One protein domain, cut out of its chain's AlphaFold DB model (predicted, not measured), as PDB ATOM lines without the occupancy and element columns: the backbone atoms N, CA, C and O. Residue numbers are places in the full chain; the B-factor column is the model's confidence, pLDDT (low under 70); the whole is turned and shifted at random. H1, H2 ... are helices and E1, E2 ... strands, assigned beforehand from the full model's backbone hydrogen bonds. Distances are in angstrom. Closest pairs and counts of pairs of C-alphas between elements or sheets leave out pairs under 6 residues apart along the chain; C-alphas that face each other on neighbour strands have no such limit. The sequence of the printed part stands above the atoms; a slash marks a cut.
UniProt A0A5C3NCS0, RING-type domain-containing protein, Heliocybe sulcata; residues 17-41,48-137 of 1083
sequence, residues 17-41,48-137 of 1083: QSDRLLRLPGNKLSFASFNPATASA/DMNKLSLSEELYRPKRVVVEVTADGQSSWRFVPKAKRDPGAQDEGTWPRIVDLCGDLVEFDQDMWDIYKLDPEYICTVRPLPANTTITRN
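Overview. This is residues 17 to 41 and 48 to 137 of the 1083 residues of the protein "RING-type domain-containing protein" of Heliocybe sulcata (UniProt A0A5C3NCS0). One helix, H3, lies between two sheets: a strongly twisted sheet of four strands covers one side of it and a ribbon-like antiparallel sheet of three strands the other. H3 runs along the strands of the larger sheet and across those of the smaller; residues 51 to 57 stick out free. The printed part has 115 residues with three named helices and seven named strands, in the order H1 E1 H2 E2 E3 E4 E5 H3 E6 E7; the larger sheet, E5 E4 E7 E6, is mixed, the smaller is E1 E2 E3. The class is mixed, helices and strands, with under half of the residues in named elements. The whole is only just loose, close to compact, with a radius of gyration of the C-alphas of 16.2 A, and flat, spanning 47 by 41 by 23 A.

Arrangement. In the larger sheet E4, residues 96 to 100, is antiparallel to E5, residues 103 to 107, in a hairpin, with N 98 and O 105 2.8 A apart. E4 is parallel to E7, residues 132 to 136, with N 134 and O 99 at 2.8 A. E7 forms a hairpin with E6, residues 121 to 125, with N 124 and O 133 at 2.8 A. H3, residues 109 to 117, is on this sheet at a height of 8.6 A, at 26 degrees to E4 on the local plane; the closest C-alphas of H3 and E6 are those of Lys 116 and Cys 123, 6.1 A. E5, H3 and E6 form a split strand-helix-strand unit, two strands running the same way with E4 and E7 between them, its crossover right-handed. H3 is also on the sheet of E1, residues 28 to 34, E2, residues 62 to 68, and E3, residues 74 to 78, at a height of 9.4 A and at 78 degrees to E1 on the local plane. N 30 and O 66 of E1 and E2, antiparallel, are 2.9 A apart; in the hairpin E2 and E3, N 67 and O 75 are 2.8 A apart. H1, residues 17 to 21, is close to H3 but not clearly touching, Leu 21 and Leu 117 having the closest C-alphas, 7.0 A. H2, residues 36 to 39, is apart from H3. Every O i to N i+4 pair is within hydrogen-bond range in H1 and H3; H2 is too short for one.

Along the chain. H1 begins with C-alpha 17 at (192.077, 273.386, 140.288), and E7 ends with C-alpha 136 at (196.499, 264.310, 146.873). First to last C-alpha, E2 measures 19.3 A, E1 18.7 A, E3 and E7 13.9 A each, E6 13.1 A and H3 12.7 A.

Size, cuts and confidence. The C-alphas farthest apart, of Pro 25 and Leu 52, are 47.2 A apart. Residues 42 to 47 are not printed, and C-alphas 41 and 48 are 15.2 A apart across this cut. The link from E3 to E4 is long, 17 residues, and its residues 83 to 84 pair in parallel with residues 124 to 125 of E6. The mean pLDDT of the printed part is 77.6; under 70 are residues 36 to 41, 48 to 61, 86 to 87, 89 and 128 to 129.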
ATOM      1  N   GLN A  17     193.235 273.462 139.399       84.94
ATOM      2  CA  GLN A  17     192.077 273.386 140.288       84.94
ATOM      3  C   GLN A  17     190.848 274.151 139.768       84.94
ATOM      4  O   GLN A  17     189.722 273.730 140.046       84.94
ATOM      5  N   SER A  18     191.020 275.244 139.013       82.94
ATOM      6  CA  SER A  18     189.894 275.968 138.397       82.94
ATOM      7  C   SER A  18     189.062 275.044 137.512       82.94
ATOM      8  O   SER A  18     187.837 274.997 137.627       82.94
ATOM      9  N   ASP A  19     189.747 274.248 136.699       80.06
ATOM     10  CA  ASP A  19     189.157 273.469 135.614       80.06
ATOM     11  C   ASP A  19     188.509 272.177 136.139       80.06
ATOM     12  O   ASP A  19     187.569 271.658 135.538       80.06
ATOM     13  N   ARG A  20     188.955 271.688 137.308       84.31
ATOM     14  CA  ARG A  20     188.275 270.620 138.065       84.31
ATOM     15  C   ARG A  20     187.053 271.115 138.848       84.31
ATOM     16  O   ARG A  20     186.110 270.346 139.044       84.31
ATOM     17  N   LEU A  21     187.074 272.351 139.360       83.38
ATOM     18  CA  LEU A  21     186.055 272.843 140.299       83.38
ATOM     19  C   LEU A  21     184.892 273.592 139.651       83.38
ATOM     20  O   LEU A  21     183.759 273.459 140.134       83.38
ATOM     21  N   LEU A  22     185.153 274.405 138.626       83.94
ATOM     22  CA  LEU A  22     184.149 275.227 137.952       83.94
ATOM     23  C   LEU A  22     183.364 274.399 136.922       83.94
ATOM     24  O   LEU A  22     183.903 273.510 136.273       83.94
ATOM     25  N   ARG A  23     182.071 274.691 136.753       80.06
ATOM     26  CA  ARG A  23     181.221 274.039 135.738       80.06
ATOM     27  C   ARG A  23     181.398 274.635 134.345       80.06
ATOM     28  O   ARG A  23     181.117 273.956 133.363       80.06
ATOM     29  N   LEU A  24     181.806 275.901 134.281       77.38
ATOM     30  CA  LEU A  24     182.158 276.641 133.071       77.38
ATOM     31  C   LEU A  24     183.372 277.535 133.394       77.38
ATOM     32  O   LEU A  24     183.443 278.062 134.511       77.38
ATOM     33  N   PRO A  25     184.313 277.728 132.453       74.50
ATOM     34  CA  PRO A  25     185.436 278.638 132.652       74.50
ATOM     35  C   PRO A  25     184.936 280.075 132.865       74.50
ATOM     36  O   PRO A  25     184.002 280.520 132.202       74.50
ATOM     37  N   GLY A  26     185.552 280.798 133.803       73.50
ATOM     38  CA  GLY A  26     185.174 282.173 134.162       73.50
ATOM     39  C   GLY A  26     184.081 282.311 135.233       73.50
ATOM     40  O   GLY A  26     183.842 283.425 135.698       73.50
ATOM     41  N   ASN A  27     183.447 281.221 135.682       84.81
ATOM     42  CA  ASN A  27     182.483 281.270 136.789       84.81
ATOM     43  C   ASN A  27     183.145 281.693 138.116       84.81
ATOM     44  O   ASN A  27     184.225 281.219 138.470       84.81
ATOM     45  N   LYS A  28     182.453 282.518 138.913       83.81
ATOM     46  CA  LYS A  28     182.927 282.965 140.234       83.81
ATOM     47  C   LYS A  28     182.312 282.131 141.358       83.81
ATOM     48  O   LYS A  28     181.090 282.041 141.470       83.81
ATOM     49  N   LEU A  29     183.152 281.563 142.226       86.69
ATOM     50  CA  LEU A  29     182.717 280.917 143.470       86.69
ATOM     51  C   LEU A  29     182.573 281.939 144.606       86.69
ATOM     52  O   LEU A  29     183.309 282.921 144.683       86.69
ATOM     53  N   SER A  30     181.627 281.685 145.505       85.56
ATOM     54  CA  SER A  30     181.398 282.440 146.741       85.56
ATOM     55  C   SER A  30     180.808 281.519 147.811       85.56
ATOM     56  O   SER A  30     180.051 280.606 147.479       85.56
ATOM     57  N   PHE A  31     181.141 281.718 149.087       87.81
ATOM     58  CA  PHE A  31     180.704 280.829 150.170       87.81
ATOM     59  C   PHE A  31     179.665 281.483 151.086       87.81
ATOM     60  O   PHE A  31     179.680 282.687 151.330       87.81
ATOM     61  N   ALA A  32     178.749 280.670 151.611       84.50
ATOM     62  CA  ALA A  32     177.719 281.097 152.554       84.50
ATOM     63  C   ALA A  32     177.370 279.986 153.560       84.50
ATOM     64  O   ALA A  32     177.688 278.810 153.369       84.50
ATOM     65  N   SER A  33     176.687 280.348 154.647       81.81
ATOM     66  CA  SER A  33     176.160 279.403 155.636       81.81
ATOM     67  C   SER A  33     174.660 279.160 155.427       81.81
ATOM     68  O   SER A  33     173.815 280.026 155.643       81.81
ATOM     69  N   PHE A  34     174.309 277.937 155.033       78.50
ATOM     70  CA  PHE A  34     172.933 277.456 154.990       78.50
ATOM     71  C   PHE A  34     172.517 276.959 156.378       78.50
ATOM     72  O   PHE A  34     172.983 275.917 156.849       78.50
ATOM     73  N   ASN A  35     171.620 277.682 157.044       73.00
ATOM     74  CA  ASN A  35     170.977 277.209 158.267       73.00
ATOM     75  C   ASN A  35     169.719 276.387 157.901       73.00
ATOM     76  O   ASN A  35     168.811 276.943 157.276       73.00
ATOM     77  N   PRO A  36     169.612 275.101 158.298       62.22
ATOM     78  CA  PRO A  36     168.432 274.278 158.016       62.22
ATOM     79  C   PRO A  36     167.108 274.898 158.487       62.22
ATOM     80  O   PRO A  36     166.082 274.714 157.832       62.22
ATOM     81  N   ALA A  37     167.129 275.676 159.576       56.19
ATOM     82  CA  ALA A  37     165.943 276.324 160.132       56.19
ATOM     83  C   ALA A  37     165.344 277.416 159.222       56.19
ATOM     84  O   ALA A  37     164.168 277.739 159.372       56.19
ATOM     85  N   THR A  38     166.114 277.973 158.278       57.94
ATOM     86  CA  THR A  38     165.627 278.996 157.334       57.94
ATOM     87  C   THR A  38     164.842 278.388 156.166       57.94
ATOM     88  O   THR A  38     164.058 279.084 155.531       57.94
ATOM     89  N   ALA A  39     165.021 277.092 155.887       46.34
ATOM     90  CA  ALA A  39     164.317 276.375 154.819       46.34
ATOM     91  C   ALA A  39     163.061 275.621 155.307       46.34
ATOM     92  O   ALA A  39     162.283 275.116 154.500       46.34
ATOM     93  N   SER A  40     162.850 275.524 156.624       45.81
ATOM     94  CA  SER A  40     161.738 274.788 157.229       45.81
ATOM     95  C   SER A  40     160.607 275.719 157.683       45.81
ATOM     96  O   SER A  40     160.687 276.316 158.756       45.81
ATOM     97  N   ALA A  41     159.503 275.764 156.934       43.25
ATOM     98  CA  ALA A  41     158.304 276.564 157.245       43.25
ATOM     99  C   ALA A  41     157.488 276.091 158.481       43.25
ATOM    100  O   ALA A  41     156.338 276.476 158.657       43.25
ATOM    101  N   ASP A  48     160.578 274.244 172.131       44.16
ATOM    102  CA  ASP A  48     162.003 274.202 171.775       44.16
ATOM    103  C   ASP A  48     162.663 272.808 171.921       44.16
ATOM    104  O   ASP A  48     163.260 272.467 172.946       44.16
ATOM    105  N   MET A  49     162.586 272.003 170.855       41.38
ATOM    106  CA  MET A  49     163.152 270.647 170.776       41.38
ATOM    107  C   MET A  49     164.687 270.589 170.856       41.38
ATOM    108  O   MET A  49     165.236 269.501 171.049       41.38
ATOM    109  N   ASN A  50     165.394 271.725 170.777       44.97
ATOM    110  CA  ASN A  50     166.856 271.770 170.911       44.97
ATOM    111  C   ASN A  50     167.345 271.256 172.279       44.97
ATOM    112  O   ASN A  50     168.505 270.879 172.413       44.97
ATOM    113  N   LYS A  51     166.463 271.185 173.285       41.62
ATOM    114  CA  LYS A  51     166.773 270.681 174.633       41.62
ATOM    115  C   LYS A  51     166.555 269.172 174.818       41.62
ATOM    116  O   LYS A  51     166.737 268.680 175.927       41.62
ATOM    117  N   LEU A  52     166.136 268.442 173.775       43.25
ATOM    118  CA  LEU A  52     165.695 267.038 173.884       43.25
ATOM    119  C   LEU A  52     166.233 266.083 172.797       43.25
ATOM    120  O   LEU A  52     165.840 264.919 172.781       43.25
ATOM    121  N   SER A  53     167.115 266.523 171.889       35.56
ATOM    122  CA  SER A  53     167.567 265.686 170.761       35.56
ATOM    123  C   SER A  53     169.018 265.199 170.897       35.56
ATOM    124  O   SER A  53     169.940 266.000 171.016       35.56
ATOM    125  N   LEU A  54     169.232 263.887 170.733       39.75
ATOM    126  CA  LEU A  54     170.547 263.256 170.499       39.75
ATOM    127  C   LEU A  54     171.065 263.476 169.055       39.75
ATOM    128  O   LEU A  54     171.896 262.721 168.559       39.75
ATOM    129  N   SER A  55     170.543 264.484 168.351       40.28
ATOM    130  CA  SER A  55     170.709 264.700 166.907       40.28
ATOM    131  C   SER A  55     171.088 266.144 166.559       40.28
ATOM    132  O   SER A  55     170.696 266.669 165.518       40.28
ATOM    133  N   GLU A  56     171.866 266.792 167.429       45.41
ATOM    134  CA  GLU A  56     172.328 268.179 167.271       45.41
ATOM    135  C   GLU A  56     173.037 268.429 165.918       45.41
ATOM    136  O   GLU A  56     172.874 269.483 165.301       45.41
ATOM    137  N   GLU A  57     173.742 267.419 165.387       52.00
ATOM    138  CA  GLU A  57     174.389 267.458 164.065       52.00
ATOM    139  C   GLU A  57     173.447 267.776 162.889       52.00
ATOM    140  O   GLU A  57     173.912 268.276 161.863       52.00
ATOM    141  N   LEU A  58     172.143 267.489 162.995       49.16
ATOM    142  CA  LEU A  58     171.195 267.738 161.902       49.16
ATOM    143  C   LEU A  58     170.861 269.226 161.723       49.16
ATOM    144  O   LEU A  58     170.492 269.630 160.617       49.16
ATOM    145  N   TYR A  59     171.010 270.027 162.783       50.94
ATOM    146  CA  TYR A  59     170.546 271.417 162.846       50.94
ATOM    147  C   TYR A  59     171.672 272.459 162.814       50.94
ATOM    148  O   TYR A  59     171.394 273.648 162.651       50.94
ATOM    149  N   ARG A  60     172.944 272.044 162.918       60.88
ATOM    150  CA  ARG A  60     174.091 272.954 162.765       60.88
ATOM    151  C   ARG A  60     174.138 273.549 161.337       60.88
ATOM    152  O   ARG A  60     173.847 272.827 160.377       60.88
ATOM    153  N   PRO A  61     174.510 274.835 161.162       66.75
ATOM    154  CA  PRO A  61     174.645 275.447 159.839       66.75
ATOM    155  C   PRO A  61     175.638 274.689 158.953       66.75
ATOM    156  O   PRO A  61     176.730 274.329 159.390       66.75
ATOM    157  N   LYS A  62     175.267 274.464 157.691       79.81
ATOM    158  CA  LYS A  62     176.095 273.790 156.684       79.81
ATOM    159  C   LYS A  62     176.679 274.834 155.740       79.81
ATOM    160  O   LYS A  62     175.961 275.723 155.294       79.81
ATOM    161  N   ARG A  63     177.965 274.732 155.410       85.94
ATOM    162  CA  ARG A  63     178.584 275.606 154.404       85.94
ATOM    163  C   ARG A  63     178.085 275.202 153.008       85.94
ATOM    164  O   ARG A  63     177.972 274.015 152.691       85.94
ATOM    165  N   VAL A  64     177.742 276.192 152.195       88.88
ATOM    166  CA  VAL A  64     177.366 276.051 150.781       88.88
ATOM    167  C   VAL A  64     178.268 276.943 149.944       88.88
ATOM    168  O   VAL A  64     178.654 278.024 150.387       88.88
ATOM    169  N   VAL A  65     178.577 276.498 148.732       89.94
ATOM    170  CA  VAL A  65     179.207 277.329 147.706       89.94
ATOM    171  C   VAL A  65     178.156 277.702 146.665       89.94
ATOM    172  O   VAL A  65     177.357 276.860 146.243       89.94
ATOM    173  N   VAL A  66     178.153 278.973 146.279       88.56
ATOM    174  CA  VAL A  66     177.342 279.554 145.214       88.56
ATOM    175  C   VAL A  66     178.285 279.940 144.079       88.56
ATOM    176  O   VAL A  66     179.220 280.720 144.259       88.56
ATOM    177  N   GLU A  67     178.039 279.348 142.923       88.75
ATOM    178  CA  GLU A  67     178.749 279.538 141.670       88.75
ATOM    179  C   GLU A  67     177.903 280.441 140.768       88.75
ATOM    180  O   GLU A  67     176.758 280.099 140.458       88.75
ATOM    181  N   VAL A  68     178.452 281.595 140.393       87.88
ATOM    182  CA  VAL A  68     177.785 282.625 139.584       87.88
ATOM    183  C   VAL A  68     178.432 282.673 138.199       87.88
ATOM    184  O   VAL A  68     179.659 282.763 138.104       87.88
ATOM    185  N   THR A  69     177.623 282.594 137.138       84.50
ATOM    186  CA  THR A  69     178.086 282.733 135.745       84.50
ATOM    187  C   THR A  69     178.287 284.200 135.368       84.50
ATOM    188  O   THR A  69     177.803 285.100 136.057       84.50
ATOM    189  N   ALA A  70     178.977 284.454 134.252       75.69
ATOM    190  CA  ALA A  70     179.119 285.805 133.701       75.69
ATOM    191  C   ALA A  70     177.755 286.477 133.425       75.69
ATOM    192  O   ALA A  70     177.608 287.677 133.630       75.69
ATOM    193  N   ASP A  71     176.737 285.689 133.062       77.12
ATOM    194  CA  ASP A  71     175.354 286.128 132.805       77.12
ATOM    195  C   ASP A  71     174.533 286.371 134.092       77.12
ATOM    196  O   ASP A  71     173.310 286.508 134.045       77.12
ATOM    197  N   GLY A  72     175.171 286.347 135.267       77.19
ATOM    198  CA  GLY A  72     174.528 286.564 136.566       77.19
ATOM    199  C   GLY A  72     173.686 285.391 137.084       77.19
ATOM    200  O   GLY A  72     173.111 285.486 138.173       77.19
ATOM    201  N   GLN A  73     173.616 284.262 136.367       80.06
ATOM    202  CA  GLN A  73     172.907 283.077 136.852       80.06
ATOM    203  C   GLN A  73     173.676 282.445 138.014       80.06
ATOM    204  O   GLN A  73     174.881 282.221 137.924       80.06
ATOM    205  N   SER A  74     172.982 282.118 139.107       86.69
ATOM    206  CA  SER A  74     173.593 281.484 140.279       86.69
ATOM    207  C   SER A  74     173.122 280.042 140.461       86.69
ATOM    208  O   SER A  74     171.940 279.716 140.348       86.69
ATOM    209  N   SER A  75     174.065 279.155 140.771       83.44
ATOM    210  CA  SER A  75     173.804 277.760 141.129       83.44
ATOM    211  C   SER A  75     174.590 277.399 142.386       83.44
ATOM    212  O   SER A  75     175.645 277.972 142.637       83.44
ATOM    213  N   TRP A  76     174.101 276.475 143.214       87.12
ATOM    214  CA  TRP A  76     174.734 276.190 144.506       87.12
ATOM    215  C   TRP A  76     174.868 274.694 144.799       87.12
ATOM    216  O   TRP A  76     174.157 273.859 144.234       87.12
ATOM    217  N   ARG A  77     175.819 274.354 145.676       86.69
ATOM    218  CA  ARG A  77     176.085 272.994 146.177       86.69
ATOM    219  C   ARG A  77     176.576 273.047 147.630       86.69
ATOM    220  O   ARG A  77     177.153 274.046 148.059       86.69
ATOM    221  N   PHE A  78     176.332 271.991 148.404       88.88
ATOM    222  CA  PHE A  78     176.882 271.866 149.761       88.88
ATOM    223  C   PHE A  78     178.390 271.601 149.716       88.88
ATOM    224  O   PHE A  78     178.850 270.829 148.875       88.88
ATOM    225  N   VAL A  79     179.139 272.196 150.646       89.69
ATOM    226  CA  VAL A  79     180.553 271.863 150.859       89.69
ATOM    227  C   VAL A  79     180.637 270.550 151.658       89.69
ATOM    228  O   VAL A  79     179.926 270.413 152.661       89.69
ATOM    229  N   PRO A  80     181.471 269.572 151.256       86.69
ATOM    230  CA  PRO A  80     181.706 268.359 152.040       86.69
ATOM    231  C   PRO A  80     182.271 268.630 153.447       86.69
ATOM    232  O   PRO A  80     182.946 269.632 153.691       86.69
ATOM    233  N   LYS A  81     182.024 267.705 154.385       85.00
ATOM    234  CA  LYS A  81     182.754 267.659 155.667       85.00
ATOM    235  C   LYS A  81     184.173 267.141 155.424       85.00
ATOM    236  O   LYS A  81     184.347 266.205 154.643       85.00
ATOM    237  N   ALA A  82     185.156 267.675 156.143       86.62
ATOM    238  CA  ALA A  82     186.498 267.096 156.169       86.62
ATOM    239  C   ALA A  82     186.503 265.696 156.812       86.62
ATOM    240  O   ALA A  82     185.670 265.383 157.672       86.62
ATOM    241  N   LYS A  83     187.498 264.873 156.464       86.56
ATOM    242  CA  LYS A  83     187.831 263.675 157.245       86.56
ATOM    243  C   LYS A  83     188.357 264.119 158.618       86.56
ATOM    244  O   LYS A  83     189.022 265.145 158.719       86.56
ATOM    245  N   ARG A  84     188.080 263.355 159.676       84.81
ATOM    246  CA  ARG A  84     188.554 263.634 161.041       84.81
ATOM    247  C   ARG A  84     189.250 262.413 161.618       84.81
ATOM    248  O   ARG A  84     188.714 261.310 161.509       84.81
ATOM    249  N   ASP A  85     190.404 262.620 162.235       80.88
ATOM    250  CA  ASP A  85     191.130 261.566 162.942       80.88
ATOM    251  C   ASP A  85     190.660 261.452 164.416       80.88
ATOM    252  O   ASP A  85     190.041 262.384 164.947       80.88
ATOM    253  N   PRO A  86     190.886 260.306 165.097       67.69
ATOM    254  CA  PRO A  86     190.314 260.038 166.420       67.69
ATOM    255  C   PRO A  86     190.747 261.060 167.485       67.69
ATOM    256  O   PRO A  86     191.882 261.050 167.949       67.69
ATOM    257  N   GLY A  87     189.815 261.928 167.888       65.25
ATOM    258  CA  GLY A  87     190.035 263.006 168.863       65.25
ATOM    259  C   GLY A  87     189.586 264.388 168.374       65.25
ATOM    260  O   GLY A  87     189.261 265.239 169.199       65.25
ATOM    261  N   ALA A  88     189.492 264.610 167.058       73.19
ATOM    262  CA  ALA A  88     189.026 265.879 166.492       73.19
ATOM    263  C   ALA A  88     187.488 266.023 166.579       73.19
ATOM    264  O   ALA A  88     186.743 265.301 165.909       73.19
ATOM    265  N   GLN A  89     187.005 266.960 167.406       67.06
ATOM    266  CA  GLN A  89     185.567 267.140 167.684       67.06
ATOM    267  C   GLN A  89     184.828 267.964 166.614       67.06
ATOM    268  O   GLN A  89     183.683 267.649 166.276       67.06
ATOM    269  N   ASP A  90     185.469 268.979 166.032       76.00
ATOM    270  CA  ASP A  90     184.948 269.794 164.928       76.00
ATOM    271  C   ASP A  90     186.032 270.084 163.863       76.00
ATOM    272  O   ASP A  90     186.968 269.299 163.729       76.00
ATOM    273  N   GLU A  91     185.862 271.112 163.019       78.81
ATOM    274  CA  GLU A  91     186.876 271.528 162.024       78.81
ATOM    275  C   GLU A  91     187.746 272.712 162.502       78.81
ATOM    276  O   GLU A  91     188.580 273.192 161.730       78.81
ATOM    277  N   GLY A  92     187.594 273.155 163.757       77.00
ATOM    278  CA  GLY A  92     188.307 274.279 164.366       77.00
ATOM    279  C   GLY A  92     187.906 275.666 163.848       77.00
ATOM    280  O   GLY A  92     187.069 275.812 162.955       77.00
ATOM    281  N   THR A  93     188.537 276.695 164.415       79.94
ATOM    282  CA  THR A  93     188.505 278.078 163.916       79.94
ATOM    283  C   THR A  93     189.518 278.300 162.785       79.94
ATOM    284  O   THR A  93     190.412 277.478 162.559       79.94
ATOM    285  N   TRP A  94     189.350 279.425 162.085       83.81
ATOM    286  CA  TRP A  94     190.125 279.856 160.919       83.81
ATOM    287  C   TRP A  94     190.371 281.379 160.989       83.81
ATOM    288  O   TRP A  94     189.531 282.064 161.586       83.81
ATOM    289  N   PRO A  95     191.444 281.922 160.380       84.62
ATOM    290  CA  PRO A  95     192.485 281.216 159.623       84.62
ATOM    291  C   PRO A  95     193.361 280.311 160.502       84.62
ATOM    292  O   PRO A  95     193.315 280.390 161.732       84.62
ATOM    293  N   ARG A  96     194.111 279.398 159.876       83.94
ATOM    294  CA  ARG A  96     195.169 278.615 160.537       83.94
ATOM    295  C   ARG A  96     196.187 278.062 159.544       83.94
ATOM    296  O   ARG A  96     195.898 277.945 158.356       83.94
ATOM    297  N   ILE A  97     197.333 277.624 160.059       86.75
ATOM    298  CA  ILE A  97     198.325 276.860 159.296       86.75
ATOM    299  C   ILE A  97     197.773 275.461 158.970       86.75
ATOM    300  O   ILE A  97     197.233 274.759 159.832       86.75
ATOM    301  N   VAL A  98     197.921 275.066 157.710       87.88
ATOM    302  CA  VAL A  98     197.535 273.780 157.127       87.88
ATOM    303  C   VAL A  98     198.751 273.206 156.404       87.88
ATOM    304  O   VAL A  98     199.468 273.930 155.723       87.88
ATOM    305  N   ASP A  99     198.980 271.905 156.554       89.75
ATOM    306  CA  ASP A  99     199.945 271.149 155.748       89.75
ATOM    307  C   ASP A  99     199.286 270.812 154.401       89.75
ATOM    308  O   ASP A  99     198.333 270.028 154.344       89.75
ATOM    309  N   LEU A 100     199.750 271.450 153.330       88.12
ATOM    310  CA  LEU A 100     199.343 271.218 151.951       88.12
ATOM    311  C   LEU A 100     200.401 270.346 151.263       88.12
ATOM    312  O   LEU A 100     201.348 270.842 150.668       88.12
ATOM    313  N   CYS A 101     200.210 269.027 151.318       84.62
ATOM    314  CA  CYS A 101     201.077 268.026 150.679       84.62
ATOM    315  C   CYS A 101     202.570 268.079 151.085       84.62
ATOM    316  O   CYS A 101     203.401 267.551 150.346       84.62
ATOM    317  N   GLY A 102     202.896 268.649 152.248       80.19
ATOM    318  CA  GLY A 102     204.257 268.888 152.739       80.19
ATOM    319  C   GLY A 102     204.513 270.350 153.125       80.19
ATOM    320  O   GLY A 102     205.266 270.604 154.063       80.19
ATOM    321  N   ASP A 103     203.852 271.301 152.459       85.00
ATOM    322  CA  ASP A 103     204.082 272.736 152.657       85.00
ATOM    323  C   ASP A 103     203.171 273.319 153.748       85.00
ATOM    324  O   ASP A 103     201.954 273.131 153.732       85.00
ATOM    325  N   LEU A 104     203.739 274.072 154.696       88.31
ATOM    326  CA  LEU A 104     202.970 274.755 155.743       88.31
ATOM    327  C   LEU A 104     202.448 276.107 155.239       88.31
ATOM    328  O   LEU A 104     203.206 277.067 155.109       88.31
ATOM    329  N   VAL A 105     201.140 276.189 154.994       85.50
ATOM    330  CA  VAL A 105     200.472 277.354 154.390       85.50
ATOM    331  C   VAL A 105     199.346 277.852 155.296       85.50
ATOM    332  O   VAL A 105     198.566 277.059 155.823       85.50
ATOM    333  N   GLU A 106     199.219 279.168 155.481       87.12
ATOM    334  CA  GLU A 106     198.056 279.748 156.164       87.12
ATOM    335  C   GLU A 106     196.819 279.713 155.251       87.12
ATOM    336  O   GLU A 106     196.835 280.211 154.128       87.12
ATOM    337  N   PHE A 107     195.739 279.103 155.738       85.38
ATOM    338  CA  PHE A 107     194.481 278.940 155.019       85.38
ATOM    339  C   PHE A 107     193.353 279.724 155.693       85.38
ATOM    340  O   PHE A 107     193.137 279.614 156.902       85.38
ATOM    341  N   ASP A 108     192.556 280.415 154.880       87.81
ATOM    342  CA  ASP A 108     191.226 280.901 155.250       87.81
ATOM    343  C   ASP A 108     190.176 279.777 155.231       87.81
ATOM    344  O   ASP A 108     190.298 278.785 154.508       87.81
ATOM    345  N   GLN A 109     189.062 279.985 155.942       88.50
ATOM    346  CA  GLN A 109     187.897 279.087 155.933       88.50
ATOM    347  C   GLN A 109     187.355 278.820 154.514       88.50
ATOM    348  O   GLN A 109     186.915 277.706 154.222       88.50
ATOM    349  N   ASP A 110     187.380 279.831 153.643       88.94
ATOM    350  CA  ASP A 110     186.941 279.726 152.247       88.94
ATOM    351  C   ASP A 110     187.980 278.976 151.393       88.94
ATOM    352  O   ASP A 110     187.602 278.156 150.561       88.94
ATOM    353  N   MET A 111     189.281 279.150 151.664       87.12
ATOM    354  CA  MET A 111     190.364 278.381 151.027       87.12
ATOM    355  C   MET A 111     190.240 276.881 151.349       87.12
ATOM    356  O   MET A 111     190.307 276.029 150.465       87.12
ATOM    357  N   TRP A 112     189.978 276.551 152.615       89.94
ATOM    358  CA  TRP A 112     189.725 275.179 153.066       89.94
ATOM    359  C   TRP A 112     188.479 274.566 152.414       89.94
ATOM    360  O   TRP A 112     188.476 273.393 152.039       89.94
ATOM    361  N   ASP A 113     187.418 275.353 152.237       90.56
ATOM    362  CA  ASP A 113     186.202 274.889 151.573       90.56
ATOM    363  C   ASP A 113     186.388 274.679 150.057       90.56
ATOM    364  O   ASP A 113     185.772 273.761 149.514       90.56
ATOM    365  N   ILE A 114     187.269 275.441 149.387       90.81
ATOM    366  CA  ILE A 114     187.697 275.183 147.996       90.81
ATOM    367  C   ILE A 114     188.359 273.799 147.893       90.81
ATOM    368  O   ILE A 114     187.917 272.970 147.097       90.81
ATOM    369  N   TYR A 115     189.349 273.496 148.737       90.50
ATOM    370  CA  TYR A 115     190.043 272.198 148.694       90.50
ATOM    371  C   TYR A 115     189.160 271.011 149.119       90.50
ATOM    372  O   TYR A 115     189.370 269.898 148.645       90.50
ATOM    373  N   LYS A 116     188.122 271.224 149.941       90.50
ATOM    374  CA  LYS A 116     187.106 270.193 150.241       90.50
ATOM    375  C   LYS A 116     186.120 269.924 149.101       90.50
ATOM    376  O   LYS A 116     185.398 268.931 149.170       90.50
ATOM    377  N   LEU A 117     186.040 270.790 148.089       89.06
ATOM    378  CA  LEU A 117     185.215 270.571 146.895       89.06
ATOM    379  C   LEU A 117     185.953 269.783 145.801       89.06
ATOM    380  O   LEU A 117     185.294 269.277 144.892       89.06
ATOM    381  N   ASP A 118     187.284 269.684 145.877       88.38
ATOM    382  CA  ASP A 118     188.130 269.087 144.842       88.38
ATOM    383  C   ASP A 118     188.327 267.576 145.081       88.38
ATOM    384  O   ASP A 118     188.942 267.191 146.079       88.38
ATOM    385  N   PRO A 119     187.837 266.685 144.194       83.31
ATOM    386  CA  PRO A 119     187.970 265.238 144.377       83.31
ATOM    387  C   PRO A 119     189.418 264.728 144.269       83.31
ATOM    388  O   PRO A 119     189.684 263.583 144.658       83.31
ATOM    389  N   GLU A 120     190.354 265.543 143.766       84.75
ATOM    390  CA  GLU A 120     191.781 265.210 143.766       84.75
ATOM    391  C   GLU A 120     192.426 265.360 145.157       84.75
ATOM    392  O   GLU A 120     193.510 264.828 145.379       84.75
ATOM    393  N   TYR A 121     191.772 265.995 146.137       89.12
ATOM    394  CA  TYR A 121     192.360 266.280 147.451       89.12
ATOM    395  C   TYR A 121     191.579 265.664 148.628       89.12
ATOM    396  O   TYR A 121     190.351 265.648 148.676       89.12
ATOM    397  N   ILE A 122     192.308 265.161 149.632       88.75
ATOM    398  CA  ILE A 122     191.765 264.595 150.875       88.75
ATOM    399  C   ILE A 122     192.111 265.524 152.043       88.75
ATOM    400  O   ILE A 122     193.206 265.478 152.602       88.75
ATOM    401  N   CYS A 123     191.141 266.342 152.448       91.06
ATOM    402  CA  CYS A 123     191.252 267.225 153.608       91.06
ATOM    403  C   CYS A 123     191.014 266.445 154.917       91.06
ATOM    404  O   CYS A 123     189.922 265.906 155.128       91.06
ATOM    405  N   THR A 124     192.015 266.398 155.806       89.38
ATOM    406  CA  THR A 124     191.965 265.670 157.088       89.38
ATOM    407  C   THR A 124     192.263 266.581 158.282       89.38
ATOM    408  O   THR A 124     193.308 267.224 158.354       89.38
ATOM    409  N   VAL A 125     191.352 266.608 159.256       88.75
ATOM    410  CA  VAL A 125     191.492 267.329 160.528       88.75
ATOM    411  C   VAL A 125     192.089 266.408 161.589       88.75
ATOM    412  O   VAL A 125     191.512 265.364 161.914       88.75
ATOM    413  N   ARG A 126     193.222 266.833 162.151       83.50
ATOM    414  CA  ARG A 126     193.920 266.200 163.275       83.50
ATOM    415  C   ARG A 126     193.664 266.982 164.575       83.50
ATOM    416  O   ARG A 126     193.353 268.171 164.505       83.50
ATOM    417  N   PRO A 127     193.751 266.342 165.754       80.94
ATOM    418  CA  PRO A 127     193.739 267.052 167.029       80.94
ATOM    419  C   PRO A 127     195.068 267.791 167.269       80.94
ATOM    420  O   PRO A 127     196.139 267.292 166.920       80.94
ATOM    421  N   LEU A 128     194.994 268.951 167.928       66.00
ATOM    422  CA  LEU A 128     196.164 269.701 168.405       66.00
ATOM    423  C   LEU A 128     197.069 268.808 169.287       66.00
ATOM    424  O   LEU A 128     196.539 268.021 170.076       66.00
ATOM    425  N   PRO A 129     198.408 268.921 169.190       68.94
ATOM    426  CA  PRO A 129     199.165 269.938 168.449       68.94
ATOM    427  C   PRO A 129     199.408 269.624 166.958       68.94
ATOM    428  O   PRO A 129     200.117 270.375 166.300       68.94
ATOM    429  N   ALA A 130     198.863 268.535 166.402       78.31
ATOM    430  CA  ALA A 130     199.122 268.178 165.007       78.31
ATOM    431  C   ALA A 130     198.323 269.060 164.027       78.31
ATOM    432  O   ALA A 130     197.096 269.144 164.112       78.31
ATOM    433  N   ASN A 131     199.019 269.663 163.056       83.06
ATOM    434  CA  ASN A 131     198.400 270.460 161.993       83.06
ATOM    435  C   ASN A 131     197.423 269.627 161.148       83.06
ATOM    436  O   ASN A 131     197.571 268.413 160.980       83.06
ATOM    437  N   THR A 132     196.408 270.290 160.591       89.00
ATOM    438  CA  THR A 132     195.460 269.651 159.668       89.00
ATOM    439  C   THR A 132     196.064 269.546 158.273       89.00
ATOM    440  O   THR A 132     196.721 270.485 157.835       89.00
ATOM    441  N   THR A 133     195.831 268.430 157.583       90.06
ATOM    442  CA  THR A 133     196.601 268.035 156.390       90.06
ATOM    443  C   THR A 133     195.713 267.856 155.160       90.06
ATOM    444  O   THR A 133     194.688 267.168 155.238       90.06
ATOM    445  N   ILE A 134     196.131 268.394 154.019       90.56
ATOM    446  CA  ILE A 134     195.532 268.214 152.693       90.56
ATOM    447  C   ILE A 134     196.497 267.373 151.853       90.56
ATOM    448  O   ILE A 134     197.626 267.788 151.612       90.56
ATOM    449  N   THR A 135     196.065 266.203 151.376       89.75
ATOM    450  CA  THR A 135     196.912 265.295 150.576       89.75
ATOM    451  C   THR A 135     196.258 264.918 149.248       89.75
ATOM    452  O   THR A 135     195.038 264.769 149.183       89.75
ATOM    453  N   ARG A 136     197.044 264.750 148.172       87.00
ATOM    454  CA  ARG A 136     196.499 264.310 146.873       87.00
ATOM    455  C   ARG A 136     196.036 262.850 146.899       87.00
ATOM    456  O   ARG A 136     196.730 261.940 147.358       87.00
ATOM    457  N   ASN A 137     194.850 262.634 146.352       81.06
ATOM    458  CA  ASN A 137     194.126 261.379 146.267       81.06
ATOM    459  C   ASN A 137     194.690 260.502 145.137       81.06
ATOM    460  O   ASN A 137     194.155 260.479 144.028       81.06
TER     461      ASN A 137